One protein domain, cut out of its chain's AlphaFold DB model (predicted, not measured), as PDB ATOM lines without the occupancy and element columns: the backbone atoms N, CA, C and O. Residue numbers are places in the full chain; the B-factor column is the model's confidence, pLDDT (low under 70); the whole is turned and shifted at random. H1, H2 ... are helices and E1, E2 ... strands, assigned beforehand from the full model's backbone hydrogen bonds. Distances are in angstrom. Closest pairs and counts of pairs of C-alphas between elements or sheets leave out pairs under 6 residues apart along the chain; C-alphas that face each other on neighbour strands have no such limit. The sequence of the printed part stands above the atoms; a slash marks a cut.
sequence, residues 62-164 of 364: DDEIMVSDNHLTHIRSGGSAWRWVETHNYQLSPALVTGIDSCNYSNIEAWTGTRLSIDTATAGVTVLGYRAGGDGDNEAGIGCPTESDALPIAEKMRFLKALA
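Overview. This is residues 62 to 164 of the 364 residues of an uncharacterized protein of Zavarzinia compransoris (UniProt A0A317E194). What shape do these atoms make? One long, twisted wall of seven antiparallel strands stands side by side in the order E1 to E7, with a long loop, residues 131 to 146, and the short helix H1 near its E6 and E7 end. What is it made of? The printed part has 103 residues and is mostly strand, with E1 to E6, then H1, then E7 along the chain. It is only just compact, close to loose, with a radius of gyration of the C-alphas of 15.4 A, and elongated, spanning 49 by 30 by 20 A.

Arrangement. How is the sheet joined? E1, residues 62 to 68, E2, 71 to 79, E3, 82 to 92, E4, 95 to 106, E5, 114 to 119, and E6, 124 to 130, form a meander, each strand the antiparallel neighbour of the one before. Within hydrogen-bond range are N 64 and O 75, 2.9 A, N 76 and O 86, 2.8 A, N 87 and O 101, 2.7 A, N 102 and O 116, 2.8 A, and N 117 and O 126, 2.8 A. What follows E6? H1, residues 147 to 150, only grazes the sheet and is too short for any O i to N i+4 pair. E7, residues 159 to 163, is the antiparallel neighbour of E6 at 157 degrees, with N 127 and O 162 2.8 A apart.

Along the chain. Where does E1 begin? C-alpha 62 is at (-31.508, 1.273, -21.363). Which strands are long? E4 measures 34.5 A, E3 32.3 A and E2 27.2 A. Where does E7 end? C-alpha 163 is at (-58.016, 5.551, -32.568).

Size, cuts and confidence. How far does it reach? The two C-alphas farthest apart, of Ser 93 and Asp 135, are 48.6 A apart. Is anything cut, long or uncertain? The printed part has no cut, and the link from E6 to H1 is long, with 16 residues. The pLDDT is under 70 at residues 132 to 141 and 148 to 157.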
ATOM      1  N   ASP A  62     -32.372   0.235 -20.816       77.38
ATOM      2  CA  ASP A  62     -31.508   1.273 -21.363       77.38
ATOM      3  C   ASP A  62     -32.284   2.590 -21.419       77.38
ATOM      4  O   ASP A  62     -33.445   2.622 -21.851       77.38
ATOM      5  N   ASP A  63     -31.614   3.667 -21.020       79.88
ATOM      6  CA  ASP A  63     -32.042   5.047 -21.216       79.88
ATOM      7  C   ASP A  63     -31.216   5.713 -22.318       79.88
ATOM      8  O   ASP A  63     -29.985   5.751 -22.268       79.88
ATOM      9  N   GLU A  64     -31.894   6.324 -23.285       85.75
ATOM     10  CA  GLU A  64     -31.277   7.199 -24.278       85.75
ATOM     11  C   GLU A  64     -31.913   8.589 -24.202       85.75
ATOM     12  O   GLU A  64     -33.135   8.747 -24.268       85.75
ATOM     13  N   ILE A  65     -31.069   9.614 -24.071       86.31
ATOM     14  CA  ILE A  65     -31.485  11.016 -24.070       86.31
ATOM     15  C   ILE A  65     -30.907  11.708 -25.298       86.31
ATOM     16  O   ILE A  65     -29.692  11.786 -25.478       86.31
ATOM     17  N   MET A  66     -31.789  12.273 -26.117       89.81
ATOM     18  CA  MET A  66     -31.415  13.120 -27.245       89.81
ATOM     19  C   MET A  66     -31.863  14.551 -26.979       89.81
ATOM     20  O   MET A  66     -33.021  14.805 -26.643       89.81
ATOM     21  N   VAL A  67     -30.952  15.503 -27.164       87.31
ATOM     22  CA  VAL A  67     -31.200  16.927 -26.916       87.31
ATOM     23  C   VAL A  67     -30.992  17.713 -28.201       87.31
ATOM     24  O   VAL A  67     -29.967  17.565 -28.867       87.31
ATOM     25  N   SER A  68     -31.940  18.585 -28.530       87.00
ATOM     26  CA  SER A  68     -31.830  19.540 -29.636       87.00
ATOM     27  C   SER A  68     -32.430  20.899 -29.254       87.00
ATOM     28  O   SER A  68     -32.800  21.132 -28.099       87.00
ATOM     29  N   ASP A  69     -32.475  21.838 -30.203       87.75
ATOM     30  CA  ASP A  69     -32.980  23.191 -29.961       87.75
ATOM     31  C   ASP A  69     -34.420  23.159 -29.431       87.75
ATOM     32  O   ASP A  69     -35.362  22.790 -30.130       87.75
ATOM     33  N   ASN A  70     -34.579  23.575 -28.170       85.50
ATOM     34  CA  ASN A  70     -35.848  23.604 -27.439       85.50
ATOM     35  C   ASN A  70     -36.569  22.246 -27.313       85.50
ATOM     36  O   ASN A  70     -37.765  22.225 -27.013       85.50
ATOM     37  N   HIS A  71     -35.868  21.125 -27.499       90.25
ATOM     38  CA  HIS A  71     -36.471  19.796 -27.487       90.25
ATOM     39  C   HIS A  71     -35.606  18.766 -26.751       90.25
ATOM     40  O   HIS A  71     -34.375  18.814 -26.794       90.25
ATOM     41  N   LEU A  72     -36.267  17.824 -26.082       90.50
ATOM     42  CA  LEU A  72     -35.652  16.654 -25.465       90.50
ATOM     43  C   LEU A  72     -36.476  15.416 -25.818       90.50
ATOM     44  O   LEU A  72     -37.696  15.427 -25.675       90.50
ATOM     45  N   THR A  73     -35.806  14.347 -26.235       93.19
ATOM     46  CA  THR A  73     -36.399  13.015 -26.377       93.19
ATOM     47  C   THR A  73     -35.776  12.094 -25.341       93.19
ATOM     48  O   THR A  73     -34.552  12.002 -25.258       93.19
ATOM     49  N   HIS A  74     -36.617  11.420 -24.561       90.62
ATOM     50  CA  HIS A  74     -36.223  10.399 -23.595       90.62
ATOM     51  C   HIS A  74     -36.778   9.058 -24.044       90.62
ATOM     52  O   HIS A  74     -37.996   8.892 -24.095       90.62
ATOM     53  N   ILE A  75     -35.896   8.130 -24.389       91.44
ATOM     54  CA  ILE A  75     -36.244   6.759 -24.749       91.44
ATOM     55  C   ILE A  75     -35.851   5.864 -23.584       91.44
ATOM     56  O   ILE A  75     -34.714   5.901 -23.123       91.44
ATOM     57  N   ARG A  76     -36.797   5.050 -23.135       88.69
ATOM     58  CA  ARG A  76     -36.603   3.978 -22.170       88.69
ATOM     59  C   ARG A  76     -36.933   2.671 -22.839       88.69
ATOM     60  O   ARG A  76     -37.930   2.575 -23.551       88.69
ATOM     61  N   SER A  77     -36.140   1.649 -22.597       87.94
ATOM     62  CA  SER A  77     -36.468   0.305 -23.048       87.94
ATOM     63  C   SER A  77     -36.091  -0.718 -22.000       87.94
ATOM     64  O   SER A  77     -35.261  -0.451 -21.134       87.94
ATOM     65  N   GLY A  78     -36.712  -1.889 -22.059       86.62
ATOM     66  CA  GLY A  78     -36.395  -2.955 -21.126       86.62
ATOM     67  C   GLY A  78     -37.183  -4.230 -21.363       86.62
ATOM     68  O   GLY A  78     -37.839  -4.426 -22.392       86.62
ATOM     69  N   GLY A  79     -37.102  -5.111 -20.370       82.06
ATOM     70  CA  GLY A  79     -37.785  -6.399 -20.367       82.06
ATOM     71  C   GLY A  79     -36.969  -7.550 -20.969       82.06
ATOM     72  O   GLY A  79     -35.875  -7.375 -21.505       82.06
ATOM     73  N   SER A  80     -37.496  -8.768 -20.832       81.44
ATOM     74  CA  SER A  80     -36.806 -10.017 -21.184       81.44
ATOM     75  C   SER A  80     -37.469 -10.723 -22.365       81.44
ATOM     76  O   SER A  80     -37.110 -10.455 -23.512       81.44
ATOM     77  N   ALA A  81     -38.429 -11.611 -22.099       87.19
ATOM     78  CA  ALA A  81     -39.270 -12.213 -23.129       87.19
ATOM     79  C   ALA A  81     -40.283 -11.190 -23.664       87.19
ATOM     80  O   ALA A  81     -40.458 -11.035 -24.866       87.19
ATOM     81  N   TRP A  82     -40.898 -10.435 -22.755       88.31
ATOM     82  CA  TRP A  82     -41.697  -9.261 -23.088       88.31
ATOM     83  C   TRP A  82     -40.800  -8.036 -23.076       88.31
ATOM     84  O   TRP A  82     -40.222  -7.700 -22.041       88.31
ATOM     85  N   ARG A  83     -40.655  -7.424 -24.245       90.44
ATOM     86  CA  ARG A  83     -39.880  -6.217 -24.496       90.44
ATOM     87  C   ARG A  83     -40.812  -5.034 -24.583       90.44
ATOM     88  O   ARG A  83     -41.882  -5.128 -25.181       90.44
ATOM     89  N   TRP A  84     -40.359  -3.911 -24.062       91.56
ATOM     90  CA  TRP A  84     -41.062  -2.655 -24.214       91.56
ATOM     91  C   TRP A  84     -40.088  -1.522 -24.500       91.56
ATOM     92  O   TRP A  84     -38.906  -1.585 -24.155       91.56
ATOM     93  N   VAL A  85     -40.608  -0.500 -25.166       92.50
ATOM     94  CA  VAL A  85     -39.917   0.750 -25.471       92.50
ATOM     95  C   VAL A  85     -40.905   1.877 -25.225       92.50
ATOM     96  O   VAL A  85     -42.044   1.799 -25.678       92.50
ATOM     97  N   GLU A  86     -40.491   2.919 -24.526       93.56
ATOM     98  CA  GLU A  86     -41.275   4.116 -24.266       93.56
ATOM     99  C   GLU A  86     -40.445   5.344 -24.625       93.56
ATOM    100  O   GLU A  86     -39.305   5.484 -24.207       93.56
ATOM    101  N   THR A  87     -41.004   6.234 -25.429       95.19
ATOM    102  CA  THR A  87     -40.376   7.459 -25.902       95.19
ATOM    103  C   THR A  87     -41.233   8.636 -25.490       95.19
ATOM    104  O   THR A  87     -42.392   8.741 -25.892       95.19
ATOM    105  N   HIS A  88     -40.667   9.545 -24.710       93.12
ATOM    106  CA  HIS A  88     -41.293  10.808 -24.351       93.12
ATOM    107  C   HIS A  88     -40.591  11.948 -25.078       93.12
ATOM    108  O   HIS A  88     -39.367  12.071 -25.035       93.12
ATOM    109  N   ASN A  89     -41.375  12.799 -25.728       93.75
ATOM    110  CA  ASN A  89     -40.893  14.006 -26.382       93.75
ATOM    111  C   ASN A  89     -41.318  15.225 -25.572       93.75
ATOM    112  O   ASN A  89     -42.477  15.337 -25.159       93.75
ATOM    113  N   TYR A  90     -40.379  16.138 -25.358       88.44
ATOM    114  CA  TYR A  90     -40.566  17.326 -24.544       88.44
ATOM    115  C   TYR A  90     -40.146  18.575 -25.313       88.44
ATOM    116  O   TYR A  90     -39.049  18.635 -25.863       88.44
ATOM    117  N   GLN A  91     -40.971  19.617 -25.272       86.38
ATOM    118  CA  GLN A  91     -40.550  20.990 -25.522       86.38
ATOM    119  C   GLN A  91     -40.018  21.589 -24.217       86.38
ATOM    120  O   GLN A  91     -40.618  21.418 -23.154       86.38
ATOM    121  N   LEU A  92     -38.898  22.308 -24.269       84.31
ATOM    122  CA  LEU A  92     -38.237  22.812 -23.058       84.31
ATOM    123  C   LEU A  92     -38.765  24.183 -22.605       84.31
ATOM    124  O   LEU A  92     -38.767  24.475 -21.406       84.31
ATOM    125  N   SER A  93     -39.203  25.019 -23.550       82.38
ATOM    126  CA  SER A  93     -39.722  26.370 -23.326       82.38
ATOM    127  C   SER A  93     -40.779  26.775 -24.379       82.38
ATOM    128  O   SER A  93     -40.426  26.938 -25.549       82.38
ATOM    129  N   PRO A  94     -42.045  27.027 -23.983       82.25
ATOM    130  CA  PRO A  94     -42.623  26.629 -22.695       82.25
ATOM    131  C   PRO A  94     -42.514  25.110 -22.499       82.25
ATOM    132  O   PRO A  94     -42.478  24.362 -23.478       82.25
ATOM    133  N   ALA A  95     -42.388  24.681 -21.242       79.88
ATOM    134  CA  ALA A  95     -42.210  23.276 -20.900       79.88
ATOM    135  C   ALA A  95     -43.474  22.489 -21.263       79.88
ATOM    136  O   ALA A  95     -44.556  22.835 -20.809       79.88
ATOM    137  N   LEU A  96     -43.344  21.463 -22.098       83.62
ATOM    138  CA  LEU A  96     -44.483  20.713 -22.619       83.62
ATOM    139  C   LEU A  96     -44.058  19.273 -22.872       83.62
ATOM    140  O   LEU A  96     -43.024  19.072 -23.497       83.62
ATOM    141  N   VAL A  97     -44.856  18.277 -22.493       87.69
ATOM    142  CA  VAL A  97     -44.766  16.968 -23.162       87.69
ATOM    143  C   VAL A  97     -45.452  17.143 -24.510       87.69
ATOM    144  O   VAL A  97     -46.607  17.554 -24.532       87.69
ATOM    145  N   THR A  98     -44.768  16.894 -25.623       90.88
ATOM    146  CA  THR A  98     -45.313  17.029 -26.989       90.88
ATOM    147  C   THR A  98     -45.840  15.706 -27.534       90.88
ATOM    148  O   THR A  98     -46.731  15.697 -28.380       90.88
ATOM    149  N   GLY A  99     -45.327  14.582 -27.039       94.38
ATOM    150  CA  GLY A  99     -45.835  13.278 -27.427       94.38
ATOM    151  C   GLY A  99     -45.258  12.136 -26.612       94.38
ATOM    152  O   GLY A  99     -44.160  12.239 -26.063       94.38
ATOM    153  N   ILE A 100     -46.013  11.047 -26.566       95.94
ATOM    154  CA  ILE A 100     -45.613   9.786 -25.943       95.94
ATOM    155  C   ILE A 100     -45.780   8.692 -26.986       95.94
ATOM    156  O   ILE A 100     -46.816   8.609 -27.636       95.94
ATOM    157  N   ASP A 101     -44.781   7.841 -27.137       96.94
ATOM    158  CA  ASP A 101     -44.869   6.633 -27.942       96.94
ATOM    159  C   ASP A 101     -44.441   5.458 -27.079       96.94
ATOM    160  O   ASP A 101     -43.359   5.473 -26.511       96.94
ATOM    161  N   SER A 102     -45.291   4.455 -26.932       95.25
ATOM    162  CA  SER A 102     -44.967   3.247 -26.181       95.25
ATOM    163  C   SER A 102     -45.227   2.031 -27.040       95.25
ATOM    164  O   SER A 102     -46.142   2.001 -27.860       95.25
ATOM    165  N   CYS A 103     -44.411   1.013 -26.861       94.62
ATOM    166  CA  CYS A 103     -44.516  -0.241 -27.563       94.62
ATOM    167  C   CYS A 103     -44.249  -1.383 -26.594       94.62
ATOM    168  O   CYS A 103     -43.344  -1.291 -25.771       94.62
ATOM    169  N   ASN A 104     -45.007  -2.467 -26.726       92.81
ATOM    170  CA  ASN A 104     -44.775  -3.716 -26.015       92.81
ATOM    171  C   ASN A 104     -44.952  -4.899 -26.972       92.81
ATOM    172  O   ASN A 104     -45.909  -4.921 -27.747       92.81
ATOM    173  N   TYR A 105     -44.052  -5.878 -26.919       91.50
ATOM    174  CA  TYR A 105     -44.074  -7.071 -27.767       91.50
ATOM    175  C   TYR A 105     -43.330  -8.235 -27.108       91.50
ATOM    176  O   TYR A 105     -42.461  -8.038 -26.264       91.50
ATOM    177  N   SER A 106     -43.640  -9.464 -27.507       89.19
ATOM    178  CA  SER A 106     -42.855 -10.642 -27.142       89.19
ATOM    179  C   SER A 106     -41.739 -10.853 -28.162       89.19
ATOM    180  O   SER A 106     -41.987 -10.867 -29.366       89.19
ATOM    181  N   ASN A 107     -40.501 -11.036 -27.702       87.19
ATOM    182  CA  ASN A 107     -39.365 -11.351 -28.573       87.19
ATOM    183  C   ASN A 107     -39.219 -12.854 -28.876       87.19
ATOM    184  O   ASN A 107     -38.277 -13.245 -29.559       87.19
ATOM    185  N   ILE A 108     -40.130 -13.681 -28.359       85.75
ATOM    186  CA  ILE A 108     -40.201 -15.127 -28.617       85.75
ATOM    187  C   ILE A 108     -41.526 -15.545 -29.270       85.75
ATOM    188  O   ILE A 108     -41.663 -16.691 -29.692       85.75
ATOM    189  N   GLU A 109     -42.497 -14.631 -29.368       83.56
ATOM    190  CA  GLU A 109     -43.789 -14.849 -30.020       83.56
ATOM    191  C   GLU A 109     -44.076 -13.726 -31.023       83.56
ATOM    192  O   GLU A 109     -44.249 -12.561 -30.659       83.56
ATOM    193  N   ALA A 110     -44.163 -14.100 -32.298       82.38
ATOM    194  CA  ALA A 110     -44.486 -13.194 -33.392       82.38
ATOM    195  C   ALA A 110     -45.887 -12.583 -33.249       82.38
ATOM    196  O   ALA A 110     -46.804 -13.211 -32.719       82.38
ATOM    197  N   TRP A 111     -46.079 -11.393 -33.820       79.94
ATOM    198  CA  TRP A 111     -47.381 -10.730 -33.965       79.94
ATOM    199  C   TRP A 111     -48.059 -10.395 -32.629       79.94
ATOM    200  O   TRP A 111     -49.279 -10.276 -32.548       79.94
ATOM    201  N   THR A 112     -47.266 -10.232 -31.574       85.88
ATOM    202  CA  THR A 112     -47.723  -9.822 -30.235       85.88
ATOM    203  C   THR A 112     -47.577  -8.320 -29.997       85.88
ATOM    204  O   THR A 112     -48.080  -7.797 -29.003       85.88
ATOM    205  N   GLY A 113     -46.890  -7.621 -30.905       89.62
ATOM    206  CA  GLY A 113     -46.583  -6.208 -30.773       89.62
ATOM    207  C   GLY A 113     -47.817  -5.313 -30.747       89.62
ATOM    208  O   GLY A 113     -48.728  -5.445 -31.565       89.62
ATOM    209  N   THR A 114     -47.814  -4.372 -29.811       91.88
ATOM    210  CA  THR A 114     -48.763  -3.262 -29.723       91.88
ATOM    211  C   THR A 114     -47.977  -1.974 -29.554       91.88
ATOM    212  O   THR A 114     -47.022  -1.938 -28.782       91.88
ATOM    213  N   ARG A 115     -48.383  -0.919 -30.258       94.81
ATOM    214  CA  ARG A 115     -47.808   0.421 -30.141       94.81
ATOM    215  C   ARG A 115     -48.907   1.431 -29.862       94.81
ATOM    216  O   ARG A 115     -49.948   1.395 -30.508       94.81
ATOM    217  N   LEU A 116     -48.677   2.325 -28.919       96.38
ATOM    218  CA  LEU A 116     -49.556   3.416 -28.533       96.38
ATOM    219  C   LEU A 116     -48.801   4.723 -28.761       96.38
ATOM    220  O   LEU A 116     -47.755   4.933 -28.158       96.38
ATOM    221  N   SER A 117     -49.366   5.612 -29.567       97.31
ATOM    222  CA  SER A 117     -48.826   6.949 -29.807       97.31
ATOM    223  C   SER A 117     -49.837   7.997 -29.346       97.31
ATOM    224  O   SER A 117     -51.008   7.947 -29.735       97.31
ATOM    225  N   ILE A 118     -49.385   8.944 -28.531       96.75
ATOM    226  CA  ILE A 118     -50.155  10.065 -27.993       96.75
ATOM    227  C   ILE A 118     -49.549  11.368 -28.517       96.75
ATOM    228  O   ILE A 118     -48.375  11.647 -28.275       96.75
ATOM    229  N   ASP A 119     -50.369  12.176 -29.180       94.38
ATOM    230  CA  ASP A 119     -50.094  13.580 -29.490       94.38
ATOM    231  C   ASP A 119     -50.813  14.455 -28.459       94.38
ATOM    232  O   ASP A 119     -52.046  14.521 -28.409       94.38
ATOM    233  N   THR A 120     -50.039  15.125 -27.611       91.56
ATOM    234  CA  THR A 120     -50.577  15.911 -26.493       91.56
ATOM    235  C   THR A 120     -51.213  17.221 -26.950       91.56
ATOM    236  O   THR A 120     -52.124  17.715 -26.282       91.56
ATOM    237  N   ALA A 121     -50.800  17.769 -28.098       87.88
ATOM    238  CA  ALA A 121     -51.335  19.020 -28.626       87.88
ATOM    239  C   ALA A 121     -52.771  18.851 -29.134       87.88
ATOM    240  O   ALA A 121     -53.574  19.786 -29.088       87.88
ATOM    241  N   THR A 122     -53.101  17.649 -29.609       88.81
ATOM    242  CA  THR A 122     -54.425  17.307 -30.143       88.81
ATOM    243  C   THR A 122     -55.196  16.319 -29.271       88.81
ATOM    244  O   THR A 122     -56.300  15.926 -29.642       88.81
ATOM    245  N   ALA A 123     -54.625  15.890 -28.136       93.12
ATOM    246  CA  ALA A 123     -55.107  14.748 -27.353       93.12
ATOM    247  C   ALA A 123     -55.342  13.485 -28.216       93.12
ATOM    248  O   ALA A 123     -56.176  12.637 -27.892       93.12
ATOM    249  N   GLY A 124     -54.646  13.375 -29.349       95.62
ATOM    250  CA  GLY A 124     -54.818  12.301 -30.314       95.62
ATOM    251  C   GLY A 124     -54.150  11.030 -29.815       95.62
ATOM    252  O   GLY A 124     -52.981  11.056 -29.447       95.62
ATOM    253  N   VAL A 125     -54.876   9.911 -29.829       97.50
ATOM    254  CA  VAL A 125     -54.346   8.612 -29.402       97.50
ATOM    255  C   VAL A 125     -54.521   7.585 -30.511       97.50
ATOM    256  O   VAL A 125     -55.643   7.257 -30.901       97.50
ATOM    257  N   THR A 126     -53.407   7.058 -31.010       96.62
ATOM    258  CA  THR A 126     -53.374   5.987 -32.012       96.62
ATOM    259  C   THR A 126     -52.836   4.715 -31.383       96.62
ATOM    260  O   THR A 126     -51.829   4.746 -30.685       96.62
ATOM    261  N   VAL A 127     -53.487   3.589 -31.664       95.38
ATOM    262  CA  VAL A 127     -53.018   2.259 -31.273       95.38
ATOM    263  C   VAL A 127     -52.810   1.418 -32.519       95.38
ATOM    264  O   VAL A 127     -53.727   1.260 -33.325       95.38
ATOM    265  N   LEU A 128     -51.610   0.875 -32.666       92.94
ATOM    266  CA  LEU A 128     -51.261  -0.108 -33.676       92.94
ATOM    267  C   LEU A 128     -51.116  -1.473 -33.016       92.94
ATOM    268  O   LEU A 128     -50.621  -1.580 -31.895       92.94
ATOM    269  N   GLY A 129     -51.511  -2.523 -33.717       89.75
ATOM    270  CA  GLY A 129     -51.328  -3.888 -33.252       89.75
ATOM    271  C   GLY A 129     -51.477  -4.890 -34.380       89.75
ATOM    272  O   GLY A 129     -51.711  -4.521 -35.533       89.75
ATOM    273  N   TYR A 130     -51.380  -6.165 -34.027       83.62
ATOM    274  CA  TYR A 130     -51.568  -7.256 -34.970       83.62
ATOM    275  C   TYR A 130     -52.838  -8.065 -34.674       83.62
ATOM    276  O   TYR A 130     -53.293  -8.184 -33.537       83.62
ATOM    277  N   ARG A 131     -53.423  -8.649 -35.718       77.62
ATOM    278  CA  ARG A 131     -54.535  -9.594 -35.624       77.62
ATOM    279  C   ARG A 131     -54.031 -10.914 -35.039       77.62
ATOM    280  O   ARG A 131     -53.128 -11.535 -35.596       77.62
ATOM    281  N   ALA A 132     -54.683 -11.381 -33.977       63.44
ATOM    282  CA  ALA A 132     -54.387 -12.677 -33.373       63.44
ATOM    283  C   ALA A 132     -54.579 -13.843 -34.370       63.44
ATOM    284  O   ALA A 132     -55.580 -13.894 -35.092       63.44
ATOM    285  N   GLY A 133     -53.642 -14.799 -34.363       56.34
ATOM    286  CA  GLY A 133     -53.776 -16.090 -35.053       56.34
ATOM    287  C   GLY A 133     -53.502 -16.086 -36.558       56.34
ATOM    288  O   GLY A 133     -54.081 -16.895 -37.279       56.34
ATOM    289  N   GLY A 134     -52.669 -15.182 -37.068       53.09
ATOM    290  CA  GLY A 134     -52.245 -15.259 -38.462       53.09
ATOM    291  C   GLY A 134     -51.100 -16.265 -38.678       53.09
ATOM    292  O   GLY A 134     -50.053 -16.138 -38.055       53.09
ATOM    293  N   ASP A 135     -51.217 -17.145 -39.676       51.78
ATOM    294  CA  ASP A 135     -50.140 -18.042 -40.147       51.78
ATOM    295  C   ASP A 135     -49.101 -17.277 -40.993       51.78
ATOM    296  O   ASP A 135     -49.371 -16.945 -42.148       51.78
ATOM    297  N   GLY A 136     -47.989 -16.841 -40.405       54.12
ATOM    298  CA  GLY A 136     -46.970 -16.023 -41.078       54.12
ATOM    299  C   GLY A 136     -45.577 -16.348 -40.558       54.12
ATOM    300  O   GLY A 136     -45.461 -16.969 -39.506       54.12
ATOM    301  N   ASP A 137     -44.539 -15.959 -41.299       55.91
ATOM    302  CA  ASP A 137     -43.153 -16.261 -40.936       55.91
ATOM    303  C   ASP A 137     -42.826 -15.691 -39.543       55.91
ATOM    304  O   ASP A 137     -43.097 -14.522 -39.258       55.91
ATOM    305  N   ASN A 138     -42.313 -16.541 -38.652       56.53
ATOM    306  CA  ASN A 138     -42.295 -16.276 -37.207       56.53
ATOM    307  C   ASN A 138     -41.308 -15.169 -36.800       56.53
ATOM    308  O   ASN A 138     -41.452 -14.607 -35.721       56.53
ATOM    309  N   GLU A 139     -40.322 -14.826 -37.629       60.12
ATOM    310  CA  GLU A 139     -39.365 -13.761 -37.292       60.12
ATOM    311  C   GLU A 139     -39.777 -12.382 -37.824       60.12
ATOM    312  O   GLU A 139     -39.471 -11.372 -37.196       60.12
ATOM    313  N   ALA A 140     -40.541 -12.317 -38.921       63.62
ATOM    314  CA  ALA A 140     -40.980 -11.049 -39.520       63.62
ATOM    315  C   ALA A 140     -42.010 -10.288 -38.660       63.62
ATOM    316  O   ALA A 140     -42.238  -9.101 -38.875       63.62
ATOM    317  N   GLY A 141     -42.638 -10.969 -37.696       69.75
ATOM    318  CA  GLY A 141     -43.650 -10.400 -36.805       69.75
ATOM    319  C   GLY A 141     -43.158 -10.027 -35.409       69.75
ATOM    320  O   GLY A 141     -43.988  -9.688 -34.564       69.75
ATOM    321  N   ILE A 142     -41.861 -10.154 -35.119       83.19
ATOM    322  CA  ILE A 142     -41.306  -9.794 -33.810       83.19
ATOM    323  C   ILE A 142     -40.926  -8.315 -33.815       83.19
ATOM    324  O   ILE A 142     -40.097  -7.885 -34.612       83.19
ATOM    325  N   GLY A 143     -41.483  -7.549 -32.879       86.31
ATOM    326  CA  GLY A 143     -41.137  -6.144 -32.694       86.31
ATOM    327  C   GLY A 143     -42.343  -5.231 -32.543       86.31
ATOM    328  O   GLY A 143     -43.481  -5.662 -32.344       86.31
ATOM    329  N   CYS A 144     -42.054  -3.936 -32.627       88.50
ATOM    330  CA  CYS A 144     -43.051  -2.883 -32.554       88.50
ATOM    331  C   CYS A 144     -43.772  -2.707 -33.887       88.50
ATOM    332  O   CYS A 144     -43.093  -2.487 -34.891       88.50
ATOM    333  N   PRO A 145     -45.117  -2.690 -33.906       87.38
ATOM    334  CA  PRO A 145     -45.848  -2.394 -35.121       87.38
ATOM    335  C   PRO A 145     -45.561  -0.970 -35.597       87.38
ATOM    336  O   PRO A 145     -45.588  -0.005 -34.824       87.38
ATOM    337  N   THR A 146     -45.309  -0.836 -36.893       83.94
ATOM    338  CA  THR A 146     -45.087   0.445 -37.567       83.94
ATOM    339  C   THR A 146     -46.109   0.651 -38.678       83.94
ATOM    340  O   THR A 146     -46.613  -0.307 -39.255       83.94
ATOM    341  N   GLU A 147     -46.415   1.902 -39.037       73.56
ATOM    342  CA  GLU A 147     -47.306   2.159 -40.182       73.56
ATOM    343  C   GLU A 147     -46.736   1.625 -41.509       73.56
ATOM    344  O   GLU A 147     -47.496   1.325 -42.433       73.56
ATOM    345  N   SER A 148     -45.410   1.455 -41.604       67.56
ATOM    346  CA  SER A 148     -44.748   0.811 -42.743       67.56
ATOM    347  C   SER A 148     -45.021  -0.690 -42.856       67.56
ATOM    348  O   SER A 148     -44.912  -1.216 -43.963       67.56
ATOM    349  N   ASP A 149     -45.466  -1.359 -41.788       61.41
ATOM    350  CA  ASP A 149     -45.825  -2.789 -41.805       61.41
ATOM    351  C   ASP A 149     -47.103  -3.064 -42.628       61.41
ATOM    352  O   ASP A 149     -47.556  -4.198 -42.771       61.41
ATOM    353  N   ALA A 150     -47.719  -2.025 -43.197       57.31
ATOM    354  CA  ALA A 150     -48.949  -2.105 -43.972       57.31
ATOM    355  C   ALA A 150     -48.777  -2.595 -45.435       57.31
ATOM    356  O   ALA A 150     -49.692  -2.393 -46.239       57.31
ATOM    357  N   LEU A 151     -47.664  -3.214 -45.853       51.41
ATOM    358  CA  LEU A 151     -47.452  -3.678 -47.244       51.41
ATOM    359  C   LEU A 151     -46.643  -4.995 -47.306       51.41
ATOM    360  O   LEU A 151     -45.583  -5.010 -46.694       51.41
ATOM    361  N   PRO A 152     -47.043  -6.032 -48.097       46.28
ATOM    362  CA  PRO A 152     -48.077  -6.096 -49.147       46.28
ATOM    363  C   PRO A 152     -49.419  -6.740 -48.710       46.28
ATOM    364  O   PRO A 152     -49.595  -7.226 -47.604       46.28
ATOM    365  N   ILE A 153     -50.413  -6.734 -49.611       41.88
ATOM    366  CA  ILE A 153     -51.863  -6.968 -49.385       41.88
ATOM    367  C   ILE A 153     -52.245  -8.256 -48.612       41.88
ATOM    368  O   ILE A 153     -53.306  -8.280 -47.994       41.88
ATOM    369  N   ALA A 154     -51.404  -9.293 -48.587       43.03
ATOM    370  CA  ALA A 154     -51.643 -10.491 -47.770       43.03
ATOM    371  C   ALA A 154     -51.321 -10.274 -46.273       43.03
ATOM    372  O   ALA A 154     -52.003 -10.822 -45.407       43.03
ATOM    373  N   GLU A 155     -50.343  -9.418 -45.963       48.94
ATOM    374  CA  GLU A 155     -49.953  -9.002 -44.605       48.94
ATOM    375  C   GLU A 155     -50.800  -7.828 -44.091       48.94
ATOM    376  O   GLU A 155     -51.012  -7.703 -42.887       48.94
ATOM    377  N   LYS A 156     -51.422  -7.047 -44.993       50.66
ATOM    378  CA  LYS A 156     -52.396  -5.985 -44.650       50.66
ATOM    379  C   LYS A 156     -53.559  -6.446 -43.765       50.66
ATOM    380  O   LYS A 156     -54.167  -5.622 -43.098       50.66
ATOM    381  N   MET A 157     -53.892  -7.739 -43.766       52.62
ATOM    382  CA  MET A 157     -54.953  -8.304 -42.917       52.62
ATOM    383  C   MET A 157     -54.512  -8.526 -41.462       52.62
ATOM    384  O   MET A 157     -55.348  -8.871 -40.621       52.62
ATOM    385  N   ARG A 158     -53.214  -8.372 -41.169       71.00
ATOM    386  CA  ARG A 158     -52.640  -8.536 -39.830       71.00
ATOM    387  C   ARG A 158     -52.491  -7.218 -39.112       71.00
ATOM    388  O   ARG A 158     -52.745  -7.186 -37.923       71.00
ATOM    389  N   PHE A 159     -52.098  -6.157 -39.801       81.25
ATOM    390  CA  PHE A 159     -51.914  -4.859 -39.173       81.25
ATOM    391  C   PHE A 159     -53.260  -4.197 -38.865       81.25
ATOM    392  O   PHE A 159     -54.140  -4.098 -39.722       81.25
ATOM    393  N   LEU A 160     -53.416  -3.728 -37.633       87.00
ATOM    394  CA  LEU A 160     -54.612  -3.063 -37.141       87.00
ATOM    395  C   LEU A 160     -54.222  -1.683 -36.623       87.00
ATOM    396  O   LEU A 160     -53.306  -1.559 -35.818       87.00
ATOM    397  N   LYS A 161     -54.957  -0.658 -37.055       91.44
ATOM    398  CA  LYS A 161     -54.860   0.706 -36.531       91.44
ATOM    399  C   LYS A 161     -56.193   1.097 -35.916       91.44
ATOM    400  O   LYS A 161     -57.217   1.028 -36.590       91.44
ATOM    401  N   ALA A 162     -56.170   1.527 -34.666       93.88
ATOM    402  CA  ALA A 162     -57.311   2.073 -33.954       93.88
ATOM    403  C   ALA A 162     -57.001   3.484 -33.447       93.88
ATOM    404  O   ALA A 162     -55.848   3.844 -33.212       93.88
ATOM    405  N   LEU A 163     -58.050   4.273 -33.259       97.19
ATOM    406  CA  LEU A 163     -58.016   5.551 -32.568       97.19
ATOM    407  C   LEU A 163     -58.650   5.342 -31.190       97.19
ATOM    408  O   LEU A 163     -59.836   5.020 -31.097       97.19
ATOM    409  N   ALA A 164     -57.868   5.466 -30.122       97.31
ATOM    410  CA  ALA A 164     -58.410   5.333 -28.775       97.31
ATOM    411  C   ALA A 164     -59.114   6.631 -28.360       97.31
ATOM    412  O   ALA A 164     -58.771   7.724 -28.811       97.31
TER     413      ALA A 164